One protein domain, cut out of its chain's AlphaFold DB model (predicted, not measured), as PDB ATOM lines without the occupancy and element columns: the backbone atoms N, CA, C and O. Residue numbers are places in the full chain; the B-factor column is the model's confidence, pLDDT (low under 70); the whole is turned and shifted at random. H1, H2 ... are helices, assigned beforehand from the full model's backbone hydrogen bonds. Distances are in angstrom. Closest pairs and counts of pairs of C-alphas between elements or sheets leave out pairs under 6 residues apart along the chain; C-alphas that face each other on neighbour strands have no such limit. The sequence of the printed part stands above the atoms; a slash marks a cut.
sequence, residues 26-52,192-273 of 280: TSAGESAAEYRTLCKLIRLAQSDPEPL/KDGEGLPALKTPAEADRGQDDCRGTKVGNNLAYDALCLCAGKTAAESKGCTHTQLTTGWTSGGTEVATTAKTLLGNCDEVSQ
ATOM      1  N   THR A  26     -25.358  10.877-106.241       53.25
ATOM      2  CA  THR A  26     -26.070  11.166-104.988       53.25
ATOM      3  C   THR A  26     -27.417  10.456-104.933       53.25
ATOM      4  O   THR A  26     -27.955  10.235-103.844       53.25
ATOM      5  N   SER A  27     -27.946  10.042-106.089       61.59
ATOM      6  CA  SER A  27     -29.167   9.252-106.176       61.59
ATOM      7  C   SER A  27     -28.862   7.752-106.116       61.59
ATOM      8  O   SER A  27     -27.794   7.283-106.505       61.59
ATOM      9  N   ALA A  28     -29.786   6.974-105.549       72.00
ATOM     10  CA  ALA A  28     -29.563   5.551-105.322       72.00
ATOM     11  C   ALA A  28     -29.401   4.792-106.655       72.00
ATOM     12  O   ALA A  28     -30.341   4.745-107.444       72.00
ATOM     13  N   GLY A  29     -28.241   4.158-106.860       69.25
ATOM     14  CA  GLY A  29     -27.945   3.302-108.019       69.25
ATOM     15  C   GLY A  29     -27.527   4.003-109.313       69.25
ATOM     16  O   GLY A  29     -27.337   3.330-110.322       69.25
ATOM     17  N   GLU A  30     -27.354   5.320-109.304       79.50
ATOM     18  CA  GLU A  30     -26.971   6.104-110.488       79.50
ATOM     19  C   GLU A  30     -25.604   5.726-111.078       79.50
ATOM     20  O   GLU A  30     -25.425   5.833-112.284       79.50
ATOM     21  N   SER A  31     -24.681   5.199-110.270       83.19
ATOM     22  CA  SER A  31     -23.386   4.666-110.726       83.19
ATOM     23  C   SER A  31     -23.295   3.138-110.655       83.19
ATOM     24  O   SER A  31     -22.202   2.565-110.648       83.19
ATOM     25  N   ALA A  32     -24.430   2.436-110.553       84.62
ATOM     26  CA  ALA A  32     -24.431   0.983-110.414       84.62
ATOM     27  C   ALA A  32     -23.824   0.276-111.641       84.62
ATOM     28  O   ALA A  32     -23.160  -0.748-111.492       84.62
ATOM     29  N   ALA A  33     -24.010   0.809-112.852       84.81
ATOM     30  CA  ALA A  33     -23.483   0.211-114.082       84.81
ATOM     31  C   ALA A  33     -21.951   0.348-114.192       84.81
ATOM     32  O   ALA A  33     -21.247  -0.613-114.530       84.81
ATOM     33  N   GLU A  34     -21.425   1.522-113.856       87.94
ATOM     34  CA  GLU A  34     -20.000   1.834-113.788       87.94
ATOM     35  C   GLU A  34     -19.335   0.978-112.713       87.94
ATOM     36  O   GLU A  34     -18.311   0.341-112.965       87.94
ATOM     37  N   TYR A  35     -19.968   0.865-111.546       89.50
ATOM     38  CA  TYR A  35     -19.462   0.051-110.450       89.50
ATOM     39  C   TYR A  35     -19.482  -1.448-110.777       89.50
ATOM     40  O   TYR A  35     -18.492  -2.132-110.528       89.50
ATOM     41  N   ARG A  36     -20.530  -1.962-111.440       88.62
ATOM     42  CA  ARG A  36     -20.556  -3.338-111.986       88.62
ATOM     43  C   ARG A  36     -19.388  -3.589-112.940       88.62
ATOM     44  O   ARG A  36     -18.792  -4.666-112.926       88.62
ATOM     45  N   THR A  37     -19.049  -2.608-113.774       89.06
ATOM     46  CA  THR A  37     -17.924  -2.707-114.715       89.06
ATOM     47  C   THR A  37     -16.587  -2.703-113.982       89.06
ATOM     48  O   THR A  37     -15.758  -3.585-114.218       89.06
ATOM     49  N   LEU A  38     -16.405  -1.783-113.035       91.81
ATOM     50  CA  LEU A  38     -15.222  -1.716-112.183       91.81
ATOM     51  C   LEU A  38     -15.037  -3.007-111.371       91.81
ATOM     52  O   LEU A  38     -13.926  -3.527-111.274       91.81
ATOM     53  N   CYS A  39     -16.127  -3.596-110.878       91.94
ATOM     54  CA  CYS A  39     -16.108  -4.857-110.149       91.94
ATOM     55  C   CYS A  39     -15.594  -6.041-110.976       91.94
ATOM     56  O   CYS A  39     -14.949  -6.929-110.420       91.94
ATOM     57  N   LYS A  40     -15.771  -6.054-112.304       91.69
ATOM     58  CA  LYS A  40     -15.145  -7.080-113.160       91.69
ATOM     59  C   LYS A  40     -13.618  -6.973-113.140       91.69
ATOM     60  O   LYS A  40     -12.939  -7.996-113.067       91.69
ATOM     61  N   LEU A  41     -13.086  -5.750-113.169       92.38
ATOM     62  CA  LEU A  41     -11.644  -5.491-113.086       92.38
ATOM     63  C   LEU A  41     -11.100  -5.803-111.689       92.38
ATOM     64  O   LEU A  41     -10.053  -6.434-111.570       92.38
ATOM     65  N   ILE A  42     -11.837  -5.433-110.639       91.94
ATOM     66  CA  ILE A  42     -11.501  -5.758-109.247       91.94
ATOM     67  C   ILE A  42     -11.421  -7.272-109.049       91.94
ATOM     68  O   ILE A  42     -10.424  -7.751-108.518       91.94
ATOM     69  N   ARG A  43     -12.410  -8.037-109.526       91.19
ATOM     70  CA  ARG A  43     -12.408  -9.504-109.407       91.19
ATOM     71  C   ARG A  43     -11.238 -10.138-110.151       91.19
ATOM     72  O   ARG A  43     -10.600 -11.044-109.622       91.19
ATOM     73  N   LEU A  44     -10.905  -9.633-111.341       90.25
ATOM     74  CA  LEU A  44      -9.698 -10.056-112.052       90.25
ATOM     75  C   LEU A  44      -8.437  -9.759-111.224       90.25
ATOM     76  O   LEU A  44      -7.586 -10.628-111.067       90.25
ATOM     77  N   ALA A  45      -8.337  -8.562-110.649       89.94
ATOM     78  CA  ALA A  45      -7.189  -8.148-109.850       89.94
ATOM     79  C   ALA A  45      -7.088  -8.860-108.483       89.94
ATOM     80  O   ALA A  45      -6.005  -8.964-107.906       89.94
ATOM     81  N   GLN A  46      -8.212  -9.364-107.967       87.88
ATOM     82  CA  GLN A  46      -8.281 -10.192-106.764       87.88
ATOM     83  C   GLN A  46      -7.964 -11.664-107.030       87.88
ATOM     84  O   GLN A  46      -7.524 -12.345-106.101       87.88
ATOM     85  N   SER A  47      -8.184 -12.137-108.260       86.19
ATOM     86  CA  SER A  47      -7.961 -13.529-108.636       86.19
ATOM     87  C   SER A  47      -6.487 -13.915-108.561       86.19
ATOM     88  O   SER A  47      -5.588 -13.098-108.781       86.19
ATOM     89  N   ASP A  48      -6.244 -15.184-108.251       83.88
ATOM     90  CA  ASP A  48      -4.922 -15.769-108.390       83.88
ATOM     91  C   ASP A  48      -4.801 -16.393-109.785       83.88
ATOM     92  O   ASP A  48      -5.676 -17.169-110.183       83.88
ATOM     93  N   PRO A  49      -3.747 -16.063-110.549       84.12
ATOM     94  CA  PRO A  49      -3.544 -16.669-111.854       84.12
ATOM     95  C   PRO A  49      -3.268 -18.172-111.694       84.12
ATOM     96  O   PRO A  49      -2.502 -18.588-110.819       84.12
ATOM     97  N   GLU A  50      -3.896 -18.990-112.539       88.00
ATOM     98  CA  GLU A  50      -3.710 -20.443-112.515       88.00
ATOM     99  C   GLU A  50      -2.311 -20.800-113.052       88.00
ATOM    100  O   GLU A  50      -1.901 -20.268-114.091       88.00
ATOM    101  N   PRO A  51      -1.557 -21.685-112.375       89.81
ATOM    102  CA  PRO A  51      -0.296 -22.175-112.908       89.81
ATOM    103  C   PRO A  51      -0.526 -22.995-114.183       89.81
ATOM    104  O   PRO A  51      -1.518 -23.713-114.324       89.81
ATOM    105  N   LEU A  52       0.440 -22.950-115.099       90.56
ATOM    106  CA  LEU A  52       0.469 -23.852-116.240       90.56
ATOM    107  C   LEU A  52       0.618 -25.295-115.761       90.56
ATOM    108  O   LEU A  52       1.469 -25.614-114.926       90.56
ATOM    109  N   LYS A 192       2.212  -3.728-104.099       63.84
ATOM    110  CA  LYS A 192       2.327  -4.768-105.131       63.84
ATOM    111  C   LYS A 192       2.739  -6.163-104.617       63.84
ATOM    112  O   LYS A 192       2.534  -7.147-105.320       63.84
ATOM    113  N   ASP A 193       3.300  -6.239-103.408       59.16
ATOM    114  CA  ASP A 193       3.780  -7.472-102.766       59.16
ATOM    115  C   ASP A 193       3.025  -7.818-101.459       59.16
ATOM    116  O   ASP A 193       3.406  -8.761-100.768       59.16
ATOM    117  N   GLY A 194       1.982  -7.057-101.095       59.03
ATOM    118  CA  GLY A 194       1.246  -7.201 -99.834       59.03
ATOM    119  C   GLY A 194      -0.229  -7.564-100.014       59.03
ATOM    120  O   GLY A 194      -0.790  -7.470-101.106       59.03
ATOM    121  N   GLU A 195      -0.865  -7.966 -98.914       54.00
ATOM    122  CA  GLU A 195      -2.319  -8.088 -98.826       54.00
ATOM    123  C   GLU A 195      -2.912  -6.864 -98.129       54.00
ATOM    124  O   GLU A 195      -2.429  -6.422 -97.085       54.00
ATOM    125  N   GLY A 196      -4.002  -6.346 -98.694       56.03
ATOM    126  CA  GLY A 196      -4.737  -5.221 -98.138       56.03
ATOM    127  C   GLY A 196      -4.443  -3.893 -98.825       56.03
ATOM    128  O   GLY A 196      -3.512  -3.728 -99.608       56.03
ATOM    129  N   LEU A 197      -5.311  -2.930 -98.534       57.09
ATOM    130  CA  LEU A 197      -5.159  -1.569 -99.024       57.09
ATOM    131  C   LEU A 197      -3.905  -0.953 -98.400       57.09
ATOM    132  O   LEU A 197      -3.657  -1.186 -97.211       57.09
ATOM    133  N   PRO A 198      -3.154  -0.105 -99.132       57.03
ATOM    134  CA  PRO A 198      -2.216   0.787 -98.465       57.03
ATOM    135  C   PRO A 198      -2.979   1.564 -97.397       57.03
ATOM    136  O   PRO A 198      -4.196   1.731 -97.504       57.03
ATOM    137  N   ALA A 199      -2.268   2.090 -96.398       55.62
ATOM    138  CA  ALA A 199      -2.830   3.160 -95.587       55.62
ATOM    139  C   ALA A 199      -3.273   4.267 -96.550       55.62
ATOM    140  O   ALA A 199      -2.448   5.010 -97.091       55.62
ATOM    141  N   LEU A 200      -4.573   4.295 -96.844       53.81
ATOM    142  CA  LEU A 200      -5.164   5.332 -97.655       53.81
ATOM    143  C   LEU A 200      -4.987   6.584 -96.816       53.81
ATOM    144  O   LEU A 200      -5.420   6.646 -95.663       53.81
ATOM    145  N   LYS A 201      -4.243   7.544 -97.361       51.31
ATOM    146  CA  LYS A 201      -4.119   8.849 -96.724       51.31
ATOM    147  C   LYS A 201      -5.544   9.349 -96.523       51.31
ATOM    148  O   LYS A 201      -6.304   9.281 -97.483       51.31
ATOM    149  N   THR A 202      -5.896   9.802 -95.317       52.88
ATOM    150  CA  THR A 202      -7.197  10.436 -95.072       52.88
ATOM    151  C   THR A 202      -7.368  11.530 -96.122       52.88
ATOM    152  O   THR A 202      -6.593  12.491 -96.095       52.88
ATOM    153  N   PRO A 203      -8.285  11.372 -97.082       59.06
ATOM    154  CA  PRO A 203      -8.453  12.386 -98.101       59.06
ATOM    155  C   PRO A 203      -9.163  13.580 -97.458       59.06
ATOM    156  O   PRO A 203     -10.157  13.405 -96.746       59.06
ATOM    157  N   ALA A 204      -8.621  14.791 -97.616       61.66
ATOM    158  CA  ALA A 204      -9.250  15.968 -97.029       61.66
ATOM    159  C   ALA A 204     -10.579  16.255 -97.746       61.66
ATOM    160  O   ALA A 204     -10.741  15.964 -98.931       61.66
ATOM    161  N   GLU A 205     -11.548  16.834 -97.031       59.06
ATOM    162  CA  GLU A 205     -12.878  17.128 -97.584       59.06
ATOM    163  C   GLU A 205     -12.806  17.980 -98.863       59.06
ATOM    164  O   GLU A 205     -13.510  17.694 -99.833       59.06
ATOM    165  N   ALA A 206     -11.930  18.989 -98.872       61.75
ATOM    166  CA  ALA A 206     -11.729  19.883-100.011       61.75
ATOM    167  C   ALA A 206     -11.138  19.166-101.236       61.75
ATOM    168  O   ALA A 206     -11.392  19.573-102.371       61.75
ATOM    169  N   ASP A 207     -10.407  18.074-101.016       64.62
ATOM    170  CA  ASP A 207      -9.598  17.439-102.049       64.62
ATOM    171  C   ASP A 207     -10.433  16.472-102.890       64.62
ATOM    172  O   ASP A 207     -10.114  16.269-104.057       64.62
ATOM    173  N   ARG A 208     -11.550  15.928-102.375       70.50
ATOM    174  CA  ARG A 208     -12.374  14.935-103.099       70.50
ATOM    175  C   ARG A 208     -12.790  15.408-104.494       70.50
ATOM    176  O   ARG A 208     -12.563  14.713-105.480       70.50
ATOM    177  N   GLY A 209     -13.425  16.577-104.562       62.69
ATOM    178  CA  GLY A 209     -13.980  17.139-105.799       62.69
ATOM    179  C   GLY A 209     -13.001  17.997-106.601       62.69
ATOM    180  O   GLY A 209     -13.366  18.469-107.676       62.69
ATOM    181  N   GLN A 210     -11.792  18.227-106.086       64.56
ATOM    182  CA  GLN A 210     -10.782  19.080-106.719       64.56
ATOM    183  C   GLN A 210      -9.600  18.254-107.243       64.56
ATOM    184  O   GLN A 210      -9.228  18.411-108.402       64.56
ATOM    185  N   ASP A 211      -9.096  17.304-106.448       66.81
ATOM    186  CA  ASP A 211      -7.813  16.638-106.699       66.81
ATOM    187  C   ASP A 211      -7.856  15.109-106.610       66.81
ATOM    188  O   ASP A 211      -7.139  14.433-107.337       66.81
ATOM    189  N   ASP A 212      -8.640  14.554-105.691       73.81
ATOM    190  CA  ASP A 212      -8.609  13.142-105.309       73.81
ATOM    191  C   ASP A 212      -9.429  12.265-106.256       73.81
ATOM    192  O   ASP A 212      -8.923  11.270-106.768       73.81
ATOM    193  N   CYS A 213     -10.649  12.678-106.594       79.62
ATOM    194  CA  CYS A 213     -11.487  11.985-107.576       79.62
ATOM    195  C   CYS A 213     -11.503  12.678-108.939       79.62
ATOM    196  O   CYS A 213     -12.459  12.544-109.701       79.62
ATOM    197  N   ARG A 214     -10.447  13.443-109.245       76.31
ATOM    198  CA  ARG A 214     -10.250  14.137-110.523       76.31
ATOM    199  C   ARG A 214      -8.774  14.117-110.938       76.31
ATOM    200  O   ARG A 214      -7.897  13.684-110.192       76.31
ATOM    201  N   GLY A 215      -8.495  14.572-112.159       75.31
ATOM    202  CA  GLY A 215      -7.129  14.768-112.647       75.31
ATOM    203  C   GLY A 215      -6.297  13.482-112.669       75.31
ATOM    204  O   GLY A 215      -6.754  12.442-113.129       75.31
ATOM    205  N   THR A 216      -5.055  13.564-112.192       72.56
ATOM    206  CA  THR A 216      -4.070  12.469-112.265       72.56
ATOM    207  C   THR A 216      -4.201  11.433-111.151       72.56
ATOM    208  O   THR A 216      -3.422  10.481-111.126       72.56
ATOM    209  N   LYS A 217      -5.135  11.614-110.205       73.00
ATOM    210  CA  LYS A 217      -5.341  10.654-109.113       73.00
ATOM    211  C   LYS A 217      -6.381   9.577-109.429       73.00
ATOM    212  O   LYS A 217      -6.300   8.491-108.852       73.00
ATOM    213  N   VAL A 218      -7.283   9.848-110.373       76.69
ATOM    214  CA  VAL A 218      -8.223   8.864-110.934       76.69
ATOM    215  C   VAL A 218      -7.463   7.859-111.795       76.69
ATOM    216  O   VAL A 218      -6.554   8.230-112.536       76.69
ATOM    217  N   GLY A 219      -7.825   6.582-111.701       76.69
ATOM    218  CA  GLY A 219      -7.179   5.501-112.443       76.69
ATOM    219  C   GLY A 219      -5.854   5.035-111.839       76.69
ATOM    220  O   GLY A 219      -5.204   4.161-112.408       76.69
ATOM    221  N   ASN A 220      -5.435   5.584-110.691       79.69
ATOM    222  CA  ASN A 220      -4.209   5.151-110.013       79.69
ATOM    223  C   ASN A 220      -4.311   3.724-109.469       79.69
ATOM    224  O   ASN A 220      -3.316   3.003-109.449       79.69
ATOM    225  N   ASN A 221      -5.478   3.346-108.942       85.69
ATOM    226  CA  ASN A 221      -5.783   1.980-108.531       85.69
ATOM    227  C   ASN A 221      -7.296   1.783-108.376       85.69
ATOM    228  O   ASN A 221      -8.024   2.696-107.986       85.69
ATOM    229  N   LEU A 222      -7.737   0.546-108.592       89.75
ATOM    230  CA  LEU A 222      -9.153   0.181-108.640       89.75
ATOM    231  C   LEU A 222      -9.883   0.386-107.306       89.75
ATOM    232  O   LEU A 222     -11.068   0.717-107.301       89.75
ATOM    233  N   ALA A 223      -9.210   0.190-106.168       86.69
ATOM    234  CA  ALA A 223      -9.834   0.404-104.865       86.69
ATOM    235  C   ALA A 223     -10.149   1.881-104.606       86.69
ATOM    236  O   ALA A 223     -11.182   2.212-104.023       86.69
ATOM    237  N   TYR A 224      -9.264   2.765-105.054       82.69
ATOM    238  CA  TYR A 224      -9.461   4.200-104.967       82.69
ATOM    239  C   TYR A 224     -10.522   4.692-105.954       82.69
ATOM    240  O   TYR A 224     -11.384   5.478-105.572       82.69
ATOM    241  N   ASP A 225     -10.544   4.147-107.171       86.81
ATOM    242  CA  ASP A 225     -11.601   4.441-108.144       86.81
ATOM    243  C   ASP A 225     -12.982   4.010-107.625       86.81
ATOM    244  O   ASP A 225     -13.957   4.748-107.764       86.81
ATOM    245  N   ALA A 226     -13.065   2.862-106.940       88.44
ATOM    246  CA  ALA A 226     -14.301   2.403-106.308       88.44
ATOM    247  C   ALA A 226     -14.761   3.358-105.199       88.44
ATOM    248  O   ALA A 226     -15.949   3.660-105.098       88.44
ATOM    249  N   LEU A 227     -13.835   3.873-104.385       85.06
ATOM    250  CA  LEU A 227     -14.157   4.900-103.395       85.06
ATOM    251  C   LEU A 227     -14.647   6.188-104.057       85.06
ATOM    252  O   LEU A 227     -15.649   6.744-103.623       85.06
ATOM    253  N   CYS A 228     -13.971   6.658-105.102       83.69
ATOM    254  CA  CYS A 228     -14.350   7.889-105.785       83.69
ATOM    255  C   CYS A 228     -15.748   7.816-106.393       83.69
ATOM    256  O   CYS A 228     -16.531   8.758-106.242       83.69
ATOM    257  N   LEU A 229     -16.062   6.673-107.003       86.25
ATOM    258  CA  LEU A 229     -17.352   6.407-107.613       86.25
ATOM    259  C   LEU A 229     -18.470   6.221-106.572       86.25
ATOM    260  O   LEU A 229     -19.577   6.711-106.773       86.25
ATOM    261  N   CYS A 230     -18.192   5.529-105.460       86.44
ATOM    262  CA  CYS A 230     -19.245   4.997-104.587       86.44
ATOM    263  C   CYS A 230     -19.334   5.616-103.193       86.44
ATOM    264  O   CYS A 230     -20.411   5.614-102.592       86.44
ATOM    265  N   ALA A 231     -18.234   6.116-102.635       82.88
ATOM    266  CA  ALA A 231     -18.259   6.708-101.305       82.88
ATOM    267  C   ALA A 231     -18.785   8.142-101.396       82.88
ATOM    268  O   ALA A 231     -18.123   9.012-101.946       82.88
ATOM    269  N   GLY A 232     -19.965   8.413-100.837       78.50
ATOM    270  CA  GLY A 232     -20.466   9.776-100.639       78.50
ATOM    271  C   GLY A 232     -19.587  10.589 -99.683       78.50
ATOM    272  O   GLY A 232     -18.714  10.036 -99.011       78.50
ATOM    273  N   LYS A 233     -19.818  11.908 -99.575       78.06
ATOM    274  CA  LYS A 233     -19.096  12.738 -98.588       78.06
ATOM    275  C   LYS A 233     -19.384  12.212 -97.177       78.06
ATOM    276  O   LYS A 233     -18.462  11.959 -96.407       78.06
ATOM    277  N   THR A 234     -20.653  11.963 -96.892       80.00
ATOM    278  CA  THR A 234     -21.158  11.275 -95.706       80.00
ATOM    279  C   THR A 234     -21.654   9.872 -96.054       80.00
ATOM    280  O   THR A 234     -21.877   9.537 -97.219       80.00
ATOM    281  N   ALA A 235     -21.887   9.053 -95.026       82.06
ATOM    282  CA  ALA A 235     -22.530   7.752 -95.182       82.06
ATOM    283  C   ALA A 235     -23.868   7.871 -95.938       82.06
ATOM    284  O   ALA A 235     -24.109   7.112 -96.870       82.06
ATOM    285  N   ALA A 236     -24.709   8.861 -95.618       82.19
ATOM    286  CA  ALA A 236     -26.025   9.050 -96.240       82.19
ATOM    287  C   ALA A 236     -25.977   9.250 -97.767       82.19
ATOM    288  O   ALA A 236     -26.917   8.872 -98.465       82.19
ATOM    289  N   GLU A 237     -24.869   9.780 -98.283       79.88
ATOM    290  CA  GLU A 237     -24.666  10.115 -99.700       79.88
ATOM    291  C   GLU A 237     -23.988   8.981-100.494       79.88
ATOM    292  O   GLU A 237     -23.551   9.189-101.618       79.88
ATOM    293  N   SER A 238     -23.848   7.782 -99.922       82.56
ATOM    294  CA  SER A 238     -23.089   6.665-100.520       82.56
ATOM    295  C   SER A 238     -23.941   5.620-101.255       82.56
ATOM    296  O   SER A 238     -23.482   4.521-101.560       82.56
ATOM    297  N   LYS A 239     -25.202   5.945-101.555       82.06
ATOM    298  CA  LYS A 239     -26.149   5.014-102.197       82.06
ATOM    299  C   LYS A 239     -25.962   4.902-103.715       82.06
ATOM    300  O   LYS A 239     -26.631   4.079-104.342       82.06
ATOM    301  N   GLY A 240     -25.061   5.698-104.297       79.25
ATOM    302  CA  GLY A 240     -24.834   5.811-105.740       79.25
ATOM    303  C   GLY A 240     -24.520   4.494-106.451       79.25
ATOM    304  O   GLY A 240     -24.983   4.282-107.564       79.25
ATOM    305  N   CYS A 241     -23.805   3.571-105.802       85.00
ATOM    306  CA  CYS A 241     -23.359   2.329-106.446       85.00
ATOM    307  C   CYS A 241     -24.192   1.081-106.130       85.00
ATOM    308  O   CYS A 241     -24.266   0.179-106.960       85.00
ATOM    309  N   THR A 242     -24.787   0.980-104.936       75.56
ATOM    310  CA  THR A 242     -25.409  -0.273-104.457       75.56
ATOM    311  C   THR A 242     -26.833  -0.095-103.932       75.56
ATOM    312  O   THR A 242     -27.361  -1.009-103.297       75.56
ATOM    313  N   HIS A 243     -27.453   1.080-104.128       78.19
ATOM    314  CA  HIS A 243     -28.726   1.523-103.516       78.19
ATOM    315  C   HIS A 243     -28.760   1.505-101.972       78.19
ATOM    316  O   HIS A 243     -29.639   2.108-101.353       78.19
ATOM    317  N   THR A 244     -27.785   0.850-101.349       81.38
ATOM    318  CA  THR A 244     -27.617   0.650 -99.920       81.38
ATOM    319  C   THR A 244     -26.614   1.660 -99.403       81.38
ATOM    320  O   THR A 244     -25.614   1.963-100.046       81.38
ATOM    321  N   GLN A 245     -26.898   2.198 -98.225       85.12
ATOM    322  CA  GLN A 245     -25.999   3.133 -97.573       85.12
ATOM    323  C   GLN A 245     -24.761   2.396 -97.049       85.12
ATOM    324  O   GLN A 245     -24.898   1.406 -96.332       85.12
ATOM    325  N   LEU A 246     -23.565   2.896 -97.353       84.81
ATOM    326  CA  LEU A 246     -22.331   2.482 -96.690       84.81
ATOM    327  C   LEU A 246     -22.314   2.981 -95.237       84.81
ATOM    328  O   LEU A 246     -22.930   3.992 -94.894       84.81
ATOM    329  N   THR A 247     -21.573   2.284 -94.378       83.62
ATOM    330  CA  THR A 247     -21.454   2.607 -92.945       83.62
ATOM    331  C   THR A 247     -20.765   3.948 -92.689       83.62
ATOM    332  O   THR A 247     -21.075   4.638 -91.720       83.62
ATOM    333  N   THR A 248     -19.831   4.323 -93.558       82.62
ATOM    334  CA  THR A 248     -18.967   5.501 -93.421       82.62
ATOM    335  C   THR A 248     -18.880   6.249 -94.746       82.62
ATOM    336  O   THR A 248     -19.076   5.672 -95.819       82.62
ATOM    337  N   GLY A 249     -18.625   7.554 -94.658       76.31
ATOM    338  CA  GLY A 249     -18.411   8.421 -95.813       76.31
ATOM    339  C   GLY A 249     -16.932   8.713 -96.036       76.31
ATOM    340  O   GLY A 249     -16.069   8.329 -95.247       76.31
ATOM    341  N   TRP A 250     -16.647   9.453 -97.100       76.56
ATOM    342  CA  TRP A 250     -15.302   9.882 -97.475       76.56
ATOM    343  C   TRP A 250     -14.574  10.668 -96.369       76.56
ATOM    344  O   TRP A 250     -13.362  10.545 -96.219       76.56
ATOM    345  N   THR A 251     -15.295  11.456 -95.563       73.88
ATOM    346  CA  THR A 251     -14.702  12.308 -94.515       73.88
ATOM    347  C   THR A 251     -14.553  11.623 -93.151       73.88
ATOM    348  O   THR A 251     -14.155  12.269 -92.184       73.88
ATOM    349  N   SER A 252     -14.852  10.323 -93.038       69.75
ATOM    350  CA  SER A 252     -14.915   9.612 -91.750       69.75
ATOM    351  C   SER A 252     -13.558   9.302 -91.095       69.75
ATOM    352  O   SER A 252     -13.556   8.801 -89.977       69.75
ATOM    353  N   GLY A 253     -12.430   9.618 -91.741       71.12
ATOM    354  CA  GLY A 253     -11.080   9.274 -91.274       71.12
ATOM    355  C   GLY A 253     -10.420   8.176 -92.119       71.12
ATOM    356  O   GLY A 253     -11.079   7.460 -92.869       71.12
ATOM    357  N   GLY A 254      -9.087   8.067 -92.067       70.62
ATOM    358  CA  GLY A 254      -8.326   7.171 -92.952       70.62
ATOM    359  C   GLY A 254      -8.606   5.679 -92.730       70.62
ATOM    360  O   GLY A 254      -8.662   4.910 -93.690       70.62
ATOM    361  N   THR A 255      -8.837   5.261 -91.482       74.38
ATOM    362  CA  THR A 255      -9.172   3.866 -91.134       74.38
ATOM    363  C   THR A 255     -10.558   3.482 -91.650       74.38
ATOM    364  O   THR A 255     -10.785   2.385 -92.167       74.38
ATOM    365  N   GLU A 256     -11.490   4.413 -91.538       78.88
ATOM    366  CA  GLU A 256     -12.880   4.295 -91.932       78.88
ATOM    367  C   GLU A 256     -12.990   4.229 -93.455       78.88
ATOM    368  O   GLU A 256     -13.664   3.342 -93.969       78.88
ATOM    369  N   VAL A 257     -12.247   5.073 -94.178       77.00
ATOM    370  CA  VAL A 257     -12.157   5.043 -95.649       77.00
ATOM    371  C   VAL A 257     -11.541   3.733 -96.148       77.00
ATOM    372  O   VAL A 257     -12.034   3.139 -97.109       77.00
ATOM    373  N   ALA A 258     -10.507   3.220 -95.475       78.62
ATOM    374  CA  ALA A 258      -9.959   1.901 -95.792       78.62
ATOM    375  C   ALA A 258     -10.984   0.777 -95.562       78.62
ATOM    376  O   ALA A 258     -11.037  -0.186 -96.328       78.62
ATOM    377  N   THR A 259     -11.827   0.900 -94.536       81.94
ATOM    378  CA  THR A 259     -12.925  -0.043 -94.282       81.94
ATOM    379  C   THR A 259     -13.989   0.046 -95.377       81.94
ATOM    380  O   THR A 259     -14.373  -0.989 -95.919       81.94
ATOM    381  N   THR A 260     -14.386   1.254 -95.791       84.50
ATOM    382  CA  THR A 260     -15.315   1.479 -96.912       84.50
ATOM    383  C   THR A 260     -14.813   0.832 -98.198       84.50
ATOM    384  O   THR A 260     -15.562   0.117 -98.861       84.50
ATOM    385  N   ALA A 261     -13.537   1.026 -98.535       85.75
ATOM    386  CA  ALA A 261     -12.939   0.406 -99.711       85.75
ATOM    387  C   ALA A 261     -12.990  -1.122 -99.622       85.75
ATOM    388  O   ALA A 261     -13.406  -1.762-100.579       85.75
ATOM    389  N   LYS A 262     -12.648  -1.726 -98.474       86.62
ATOM    390  CA  LYS A 262     -12.769  -3.185 -98.292       86.62
ATOM    391  C   LYS A 262     -14.198  -3.677 -98.515       86.62
ATOM    392  O   LYS A 262     -14.373  -4.678 -99.201       86.62
ATOM    393  N   THR A 263     -15.200  -2.973 -97.987       87.75
ATOM    394  CA  THR A 263     -16.614  -3.306 -98.214       87.75
ATOM    395  C   THR A 263     -16.968  -3.242 -99.698       87.75
ATOM    396  O   THR A 263     -17.528  -4.193-100.231       87.75
ATOM    397  N   LEU A 264     -16.584  -2.172-100.398       89.25
ATOM    398  CA  LEU A 264     -16.835  -2.037-101.835       89.25
ATOM    399  C   LEU A 264     -16.119  -3.118-102.657       89.25
ATOM    400  O   LEU A 264     -16.686  -3.653-103.602       89.25
ATOM    401  N   LEU A 265     -14.889  -3.480-102.307       90.12
ATOM    402  CA  LEU A 265     -14.192  -4.574-102.980       90.12
ATOM    403  C   LEU A 265     -14.863  -5.932-102.710       90.12
ATOM    404  O   LEU A 265     -14.901  -6.772-103.604       90.12
ATOM    405  N   GLY A 266     -15.386  -6.151-101.498       88.44
ATOM    406  CA  GLY A 266     -16.087  -7.381-101.114       88.44
ATOM    407  C   GLY A 266     -17.456  -7.541-101.780       88.44
ATOM    408  O   GLY A 266     -17.826  -8.642-102.171       88.44
ATOM    409  N   ASN A 267     -18.175  -6.440-102.002       89.00
ATOM    410  CA  ASN A 267     -19.491  -6.461-102.652       89.00
ATOM    411  C   ASN A 267     -19.427  -6.839-104.145       89.00
ATOM    412  O   ASN A 267     -20.455  -7.114-104.764       89.00
ATOM    413  N   CYS A 268     -18.237  -6.855-104.752       89.12
ATOM    414  CA  CYS A 268     -18.097  -7.101-106.182       89.12
ATOM    415  C   CYS A 268     -18.536  -8.500-106.628       89.12
ATOM    416  O   CYS A 268     -18.907  -8.657-107.793       89.12
ATOM    417  N   ASP A 269     -18.550  -9.497-105.742       78.94
ATOM    418  CA  ASP A 269     -19.078 -10.829-106.064       78.94
ATOM    419  C   ASP A 269     -20.608 -10.849-106.184       78.94
ATOM    420  O   ASP A 269     -21.149 -11.514-107.071       78.94
ATOM    421  N   GLU A 270     -21.299 -10.071-105.349       74.94
ATOM    422  CA  GLU A 270     -22.760  -9.932-105.372       74.94
ATOM    423  C   GLU A 270     -23.210  -9.067-106.555       74.94
ATOM    424  O   GLU A 270     -24.138  -9.414-107.284       74.94
ATOM    425  N   VAL A 271     -22.504  -7.960-106.795       71.56
ATOM    426  CA  VAL A 271     -22.881  -6.952-107.796       71.56
ATOM    427  C   VAL A 271     -22.557  -7.400-109.227       71.56
ATOM    428  O   VAL A 271     -23.179  -6.931-110.177       71.56
ATOM    429  N   SER A 272     -21.627  -8.344-109.404       61.94
ATOM    430  CA  SER A 272     -21.284  -8.908-110.720       61.94
ATOM    431  C   SER A 272     -22.261  -9.984-111.212       61.94
ATOM    432  O   SER A 272     -22.111 -10.456-112.343       61.94
ATOM    433  N   GLN A 273     -23.234 -10.399-110.393       59.06
ATOM    434  CA  GLN A 273     -24.268 -11.336-110.826       59.06
ATOM    435  C   GLN A 273     -25.199 -10.665-111.850       59.06
ATOM    436  O   GLN A 273     -25.520  -9.482-111.707       59.06
TER     437      GLN A 273
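This is residues 26 to 52 and 192 to 273 of the 280 residues of the protein "Variant surface glycoprotein 1824" of Trypanosoma brucei (UniProt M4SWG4). The longest helix, H1, runs side by side with H3 in the core; H4 crosses H3, and little H5 packs on H1. Residues 47 to 52 stick out as a tail. The 109 printed residues, under half in named elements, have five named helices, H1 to H5 in order, and no named strand: all helix, compact, radius of gyration of the C-alphas 13.7 A, spanning 48 by 29 by 25 A.

H1, residues 32 to 46, 20.0 A long, begins at C-alpha 32 (-24.431, 0.983, -110.414). H3 is residues 222 to 230, 11.9 A; H4 254 to 266, 18.4 A; H2 208 to 212, 4.7 A. H5, residues 268 to 271, 5.1 A, ends at C-alpha 271 (-22.881, -6.952, -107.796).

H1 touches H3 at a shallow tilt of 18 degrees, opposite ways; closest C-alphas, Ile 42 and Leu 222, 6.4 A. H1 touches H5; closest C-alphas, Cys 39 and Cys 268, 5.0 A. H4, with residues 260 to 265 alone, touches H3, about perpendicular at 85 degrees; closest C-alphas, Leu 227 and Ala 261, 5.9 A. H2 is close to but not clearly touching H3; closest C-alphas, Arg 208 and Cys 228, 7.8 A. Every O i to N i+4 pair is within hydrogen-bond range in H3 and H4, 10 of 11 in H1, 0 of 1 in H2 with 0 of 2 O i to N i+3 pairs; H5 is too short for such a pair.

Residues 53 to 191 are not printed; C-alphas 52 and 192 are 22.2 A apart. The link H3 to H4 is long, 23 residues. The mean pLDDT of the printed part is 77.5, and confidence is low, under 70, for instance at residues 192 to 207 and residues 209 to 211.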